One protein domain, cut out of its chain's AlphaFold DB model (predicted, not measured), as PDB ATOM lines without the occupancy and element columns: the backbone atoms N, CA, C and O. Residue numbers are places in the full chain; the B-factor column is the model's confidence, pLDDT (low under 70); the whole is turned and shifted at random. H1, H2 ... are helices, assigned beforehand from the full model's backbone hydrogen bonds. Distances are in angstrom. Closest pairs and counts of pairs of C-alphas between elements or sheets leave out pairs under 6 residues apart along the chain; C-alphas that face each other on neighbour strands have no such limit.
ATOM      1  N   PRO A  70     257.975 248.121 147.024       79.88
ATOM      2  CA  PRO A  70     257.984 249.085 145.928       79.88
ATOM      3  C   PRO A  70     256.620 249.757 145.730       79.88
ATOM      4  O   PRO A  70     255.569 249.174 145.993       79.88
ATOM      5  N   PHE A  71     256.649 251.010 145.279       81.62
ATOM      6  CA  PHE A  71     255.470 251.705 144.757       81.62
ATOM      7  C   PHE A  71     255.233 251.344 143.295       81.62
ATOM      8  O   PHE A  71     256.191 251.165 142.539       81.62
ATOM      9  N   ASP A  72     253.972 251.316 142.880       76.50
ATOM     10  CA  ASP A  72     253.662 251.182 141.463       76.50
ATOM     11  C   ASP A  72     254.074 252.442 140.697       76.50
ATOM     12  O   ASP A  72     253.945 253.564 141.182       76.50
ATOM     13  N   LEU A  73     254.503 252.279 139.442       71.12
ATOM     14  CA  LEU A  73     254.884 253.409 138.581       71.12
ATOM     15  C   LEU A  73     253.760 254.449 138.426       71.12
ATOM     16  O   LEU A  73     254.036 255.620 138.175       71.12
ATOM     17  N   LYS A  74     252.498 254.029 138.579       72.12
ATOM     18  CA  LYS A  74     251.325 254.917 138.577       72.12
ATOM     19  C   LYS A  74     251.319 255.818 139.818       72.12
ATOM     20  O   LYS A  74     251.245 257.035 139.685       72.12
ATOM     21  N   GLU A  75     251.553 255.216 140.983       71.88
ATOM     22  CA  GLU A  75     251.619 255.878 142.292       71.88
ATOM     23  C   GLU A  75     252.856 256.772 142.454       71.88
ATOM     24  O   GLU A  75     252.930 257.568 143.384       71.88
ATOM     25  N   MET A  76     253.845 256.669 141.562       71.12
ATOM     26  CA  MET A  76     255.075 257.463 141.628       71.12
ATOM     27  C   MET A  76     254.918 258.927 141.193       71.12
ATOM     28  O   MET A  76     255.891 259.687 141.237       71.12
ATOM     29  N   ASN A  77     253.721 259.361 140.793       76.38
ATOM     30  CA  ASN A  77     253.473 260.774 140.535       76.38
ATOM     31  C   ASN A  77     253.377 261.576 141.851       76.38
ATOM     32  O   ASN A  77     252.961 261.061 142.882       76.38
ATOM     33  N   THR A  78     253.787 262.848 141.852       71.75
ATOM     34  CA  THR A  78     253.968 263.629 143.096       71.75
ATOM     35  C   THR A  78     252.711 263.800 143.957       71.75
ATOM     36  O   THR A  78     252.839 264.053 145.156       71.75
ATOM     37  N   GLU A  79     251.517 263.710 143.368       75.69
ATOM     38  CA  GLU A  79     250.248 263.865 144.088       75.69
ATOM     39  C   GLU A  79     249.709 262.513 144.579       75.69
ATOM     40  O   GLU A  79     249.337 262.394 145.745       75.69
ATOM     41  N   GLU A  80     249.763 261.471 143.748       79.06
ATOM     42  CA  GLU A  80     249.381 260.101 144.109       79.06
ATOM     43  C   GLU A  80     250.356 259.481 145.110       79.06
ATOM     44  O   GLU A  80     249.910 258.793 146.024       79.06
ATOM     45  N   LEU A  81     251.652 259.805 145.040       82.12
ATOM     46  CA  LEU A  81     252.657 259.281 145.967       82.12
ATOM     47  C   LEU A  81     252.338 259.659 147.412       82.12
ATOM     48  O   LEU A  81     252.511 258.847 148.314       82.12
ATOM     49  N   LYS A  82     251.849 260.883 147.655       84.06
ATOM     50  CA  LYS A  82     251.439 261.301 149.004       84.06
ATOM     51  C   LYS A  82     250.287 260.432 149.502       84.06
ATOM     52  O   LYS A  82     250.340 259.966 150.636       84.06
ATOM     53  N   GLY A  83     249.282 260.211 148.651       86.12
ATOM     54  CA  GLY A  83     248.140 259.348 148.950       86.12
ATOM     55  C   GLY A  83     248.572 257.913 149.245       86.12
ATOM     56  O   GLY A  83     248.248 257.393 150.308       86.12
ATOM     57  N   ALA A  84     249.389 257.329 148.368       85.81
ATOM     58  CA  ALA A  84     249.904 255.970 148.504       85.81
ATOM     59  C   ALA A  84     250.770 255.801 149.764       85.81
ATOM     60  O   ALA A  84     250.639 254.818 150.489       85.81
ATOM     61  N   VAL A  85     251.629 256.779 150.089       88.00
ATOM     62  CA  VAL A  85     252.414 256.769 151.336       88.00
ATOM     63  C   VAL A  85     251.499 256.802 152.558       88.00
ATOM     64  O   VAL A  85     251.723 256.045 153.500       88.00
ATOM     65  N   LEU A  86     250.472 257.658 152.561       87.62
ATOM     66  CA  LEU A  86     249.501 257.738 153.656       87.62
ATOM     67  C   LEU A  86     248.723 256.429 153.819       87.62
ATOM     68  O   LEU A  86     248.585 255.946 154.940       87.62
ATOM     69  N   GLU A  87     248.262 255.835 152.723       87.19
ATOM     70  CA  GLU A  87     247.549 254.558 152.732       87.19
ATOM     71  C   GLU A  87     248.420 253.431 153.305       87.19
ATOM     72  O   GLU A  87     248.028 252.776 154.276       87.19
ATOM     73  N   LYS A  88     249.650 253.274 152.796       86.94
ATOM     74  CA  LYS A  88     250.610 252.282 153.306       86.94
ATOM     75  C   LYS A  88     250.983 252.528 154.770       86.94
ATOM     76  O   LYS A  88     251.141 251.574 155.539       86.94
ATOM     77  N   MET A  89     251.093 253.793 155.180       88.75
ATOM     78  CA  MET A  89     251.380 254.170 156.564       88.75
ATOM     79  C   MET A  89     250.240 253.794 157.507       88.75
ATOM     80  O   MET A  89     250.499 253.206 158.556       88.75
ATOM     81  N   VAL A  90     248.991 254.087 157.138       89.62
ATOM     82  CA  VAL A  90     247.815 253.713 157.937       89.62
ATOM     83  C   VAL A  90     247.705 252.193 158.044       89.62
ATOM     84  O   VAL A  90     247.513 251.684 159.147       89.62
ATOM     85  N   GLY A  91     247.904 251.463 156.941       86.19
ATOM     86  CA  GLY A  91     247.916 249.998 156.953       86.19
ATOM     87  C   GLY A  91     248.981 249.430 157.894       86.19
ATOM     88  O   GLY A  91     248.671 248.653 158.797       86.19
ATOM     89  N   THR A  92     250.225 249.900 157.762       84.94
ATOM     90  CA  THR A  92     251.342 249.456 158.615       84.94
ATOM     91  C   THR A  92     251.113 249.797 160.086       84.94
ATOM     92  O   THR A  92     251.468 249.016 160.968       84.94
ATOM     93  N   PHE A  93     250.513 250.954 160.370       87.81
ATOM     94  CA  PHE A  93     250.222 251.384 161.732       87.81
ATOM     95  C   PHE A  93     249.236 250.445 162.436       87.81
ATOM     96  O   PHE A  93     249.473 250.083 163.586       87.81
ATOM     97  N   VAL A  94     248.181 249.995 161.745       88.50
ATOM     98  CA  VAL A  94     247.210 249.032 162.297       88.50
ATOM     99  C   VAL A  94     247.885 247.703 162.645       88.50
ATOM    100  O   VAL A  94     247.646 247.154 163.723       88.50
ATOM    101  N   ASP A  95     248.765 247.207 161.773       85.50
ATOM    102  CA  ASP A  95     249.514 245.975 162.032       85.50
ATOM    103  C   ASP A  95     250.450 246.119 163.240       85.50
ATOM    104  O   ASP A  95     250.420 245.284 164.141       85.50
ATOM    105  N   LEU A  96     251.222 247.209 163.309       88.00
ATOM    106  CA  LEU A  96     252.126 247.463 164.434       88.00
ATOM    107  C   LEU A  96     251.370 247.628 165.758       88.00
ATOM    108  O   LEU A  96     251.813 247.111 166.780       88.00
ATOM    109  N   GLN A  97     250.217 248.304 165.759       89.38
ATOM    110  CA  GLN A  97     249.376 248.422 166.954       89.38
ATOM    111  C   GLN A  97     248.913 247.056 167.462       89.38
ATOM    112  O   GLN A  97     248.955 246.803 168.667       89.38
ATOM    113  N   ARG A  98     248.495 246.164 166.554       88.88
ATOM    114  CA  ARG A  98     248.138 244.787 166.903       88.88
ATOM    115  C   ARG A  98     249.340 244.041 167.488       88.88
ATOM    116  O   ARG A  98     249.185 243.381 168.511       88.88
ATOM    117  N   ASP A  99     250.517 244.164 166.883       88.31
ATOM    118  CA  ASP A  99     251.724 243.447 167.315       88.31
ATOM    119  C   ASP A  99     252.226 243.928 168.692       88.31
ATOM    120  O   ASP A  99     252.672 243.118 169.510       88.31
ATOM    121  N   VAL A 100     252.075 245.224 168.999       89.75
ATOM    122  CA  VAL A 100     252.293 245.781 170.348       89.75
ATOM    123  C   VAL A 100     251.254 245.241 171.333       89.75
ATOM    124  O   VAL A 100     251.612 244.776 172.412       89.75
ATOM    125  N   PHE A 101     249.966 245.251 170.970       90.19
ATOM    126  CA  PHE A 101     248.889 244.768 171.844       90.19
ATOM    127  C   PHE A 101     249.034 243.279 172.192       90.19
ATOM    128  O   PHE A 101     248.797 242.880 173.329       90.19
ATOM    129  N   MET A 102     249.471 242.460 171.231       90.56
ATOM    130  CA  MET A 102     249.746 241.033 171.431       90.56
ATOM    131  C   MET A 102     251.064 240.769 172.181       90.56
ATOM    132  O   MET A 102     251.417 239.613 172.408       90.56
ATOM    133  N   GLY A 103     251.814 241.814 172.555       86.69
ATOM    134  CA  GLY A 103     253.093 241.700 173.262       86.69
ATOM    135  C   GLY A 103     254.229 241.115 172.416       86.69
ATOM    136  O   GLY A 103     255.208 240.608 172.974       86.69
ATOM    137  N   THR A 104     254.088 241.159 171.084       85.31
ATOM    138  CA  THR A 104     255.108 240.701 170.124       85.31
ATOM    139  C   THR A 104     256.226 241.736 170.010       85.31
ATOM    140  O   THR A 104     257.397 241.371 170.019       85.31
ATOM    141  N   ILE A 105     255.869 243.024 169.983       86.19
ATOM    142  CA  ILE A 105     256.816 244.137 170.109       86.19
ATOM    143  C   ILE A 105     256.864 244.561 171.576       86.19
ATOM    144  O   ILE A 105     255.828 244.842 172.180       86.19
ATOM    145  N   ARG A 106     258.069 244.609 172.143       87.12
ATOM    146  CA  ARG A 106     258.328 245.049 173.521       87.12
ATOM    147  C   ARG A 106     259.237 246.273 173.514       87.12
ATOM    148  O   ARG A 106     259.882 246.545 172.506       87.12
ATOM    149  N   ASP A 107     259.358 246.949 174.653       86.38
ATOM    150  CA  ASP A 107     260.222 248.136 174.799       86.38
ATOM    151  C   ASP A 107     261.700 247.856 174.468       86.38
ATOM    152  O   ASP A 107     262.432 248.750 174.054       86.38
ATOM    153  N   GLU A 108     262.139 246.605 174.619       86.94
ATOM    154  CA  GLU A 108     263.501 246.152 174.306       86.94
ATOM    155  C   GLU A 108     263.707 245.842 172.810       86.94
ATOM    156  O   GLU A 108     264.834 245.630 172.367       86.94
ATOM    157  N   THR A 109     262.631 245.778 172.019       83.12
ATOM    158  CA  THR A 109     262.675 245.416 170.597       83.12
ATOM    159  C   THR A 109     262.849 246.658 169.728       83.12
ATOM    160  O   THR A 109     262.049 247.590 169.771       83.12
ATOM    161  N   SER A 110     263.872 246.657 168.875       85.88
ATOM    162  CA  SER A 110     264.040 247.676 167.839       85.88
ATOM    163  C   SER A 110     262.922 247.561 166.801       85.88
ATOM    164  O   SER A 110     262.771 246.536 166.138       85.88
ATOM    165  N   ALA A 111     262.137 248.629 166.634       81.12
ATOM    166  CA  ALA A 111     261.047 248.659 165.656       81.12
ATOM    167  C   ALA A 111     261.545 248.474 164.212       81.12
ATOM    168  O   ALA A 111     260.820 247.939 163.377       81.12
ATOM    169  N   ILE A 112     262.775 248.910 163.917       81.56
ATOM    170  CA  ILE A 112     263.385 248.742 162.592       81.56
ATOM    171  C   ILE A 112     263.699 247.268 162.358       81.56
ATOM    172  O   ILE A 112     263.297 246.732 161.331       81.56
ATOM    173  N   ASP A 113     264.347 246.607 163.317       82.94
ATOM    174  CA  ASP A 113     264.711 245.194 163.180       82.94
ATOM    175  C   ASP A 113     263.453 244.327 163.082       82.94
ATOM    176  O   ASP A 113     263.349 243.494 162.189       82.94
ATOM    177  N   PHE A 114     262.421 244.637 163.874       84.31
ATOM    178  CA  PHE A 114     261.116 243.985 163.764       84.31
ATOM    179  C   PHE A 114     260.487 244.126 162.369       84.31
ATOM    180  O   PHE A 114     259.918 243.172 161.841       84.31
ATOM    181  N   LEU A 115     260.569 245.314 161.758       80.94
ATOM    182  CA  LEU A 115     260.074 245.522 160.397       80.94
ATOM    183  C   LEU A 115     260.905 244.743 159.371       80.94
ATOM    184  O   LEU A 115     260.322 244.191 158.440       80.94
ATOM    185  N   MET A 116     262.225 244.676 159.547       77.75
ATOM    186  CA  MET A 116     263.132 243.954 158.650       77.75
ATOM    187  C   MET A 116     263.010 242.428 158.778       77.75
ATOM    188  O   MET A 116     263.204 241.721 157.790       77.75
ATOM    189  N   ASP A 117     262.607 241.928 159.946       78.62
ATOM    190  CA  ASP A 117     262.359 240.506 160.205       78.62
ATOM    191  C   ASP A 117     261.041 240.004 159.598       78.62
ATOM    192  O   ASP A 117     260.789 238.794 159.542       78.62
ATOM    193  N   LYS A 118     260.185 240.902 159.092       75.56
ATOM    194  CA  LYS A 118     258.924 240.494 158.473       75.56
ATOM    195  C   LYS A 118     259.157 239.585 157.260       75.56
ATOM    196  O   LYS A 118     260.127 239.684 156.500       75.56
TER     197      LYS A 118
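What this domain is: This is residues 70 to 118 of the 395 residues of an uncharacterized protein of Mus musculus (UniProt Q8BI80). One long helix, H1, makes the long axis of a rod, and the chain folds back at both of its ends: residues 70 to 79 at its beginning, and the link with the small helix H2 at its end, with an open gap between H1 and H2. The 49 printed residues include two named helices, H1 then H2, and no named strand; the class is all helix. The whole is loose, with a radius of gyration of the C-alphas of 13.7 A and spans of 38 by 17 by 13 A.

Where its parts are: After residues 70 to 79, H1 holds residues 80 to 101, from C-alpha 80 at (249.381, 260.101, 144.109) to C-alpha 101 at (248.889, 244.768, 171.844), 31.7 A. H2 holds residues 111 to 116, 8.7 A long, and ends at C-alpha 116 at (263.132, 243.954, 158.650).

How they stand to each other: H1 and H2 are apart, joined by a short link of 9 residues. Residues 98 to 103, of which 98 to 101 belong to H1, stand free. In H1 and H2 every O i to N i+4 pair is within hydrogen-bond range.

The domain as a whole: The C-alphas of Lys 74 and Glu 108 are the two farthest apart, 38.8 A. The printed part has no cut, and no printed residue has a pLDDT under 70.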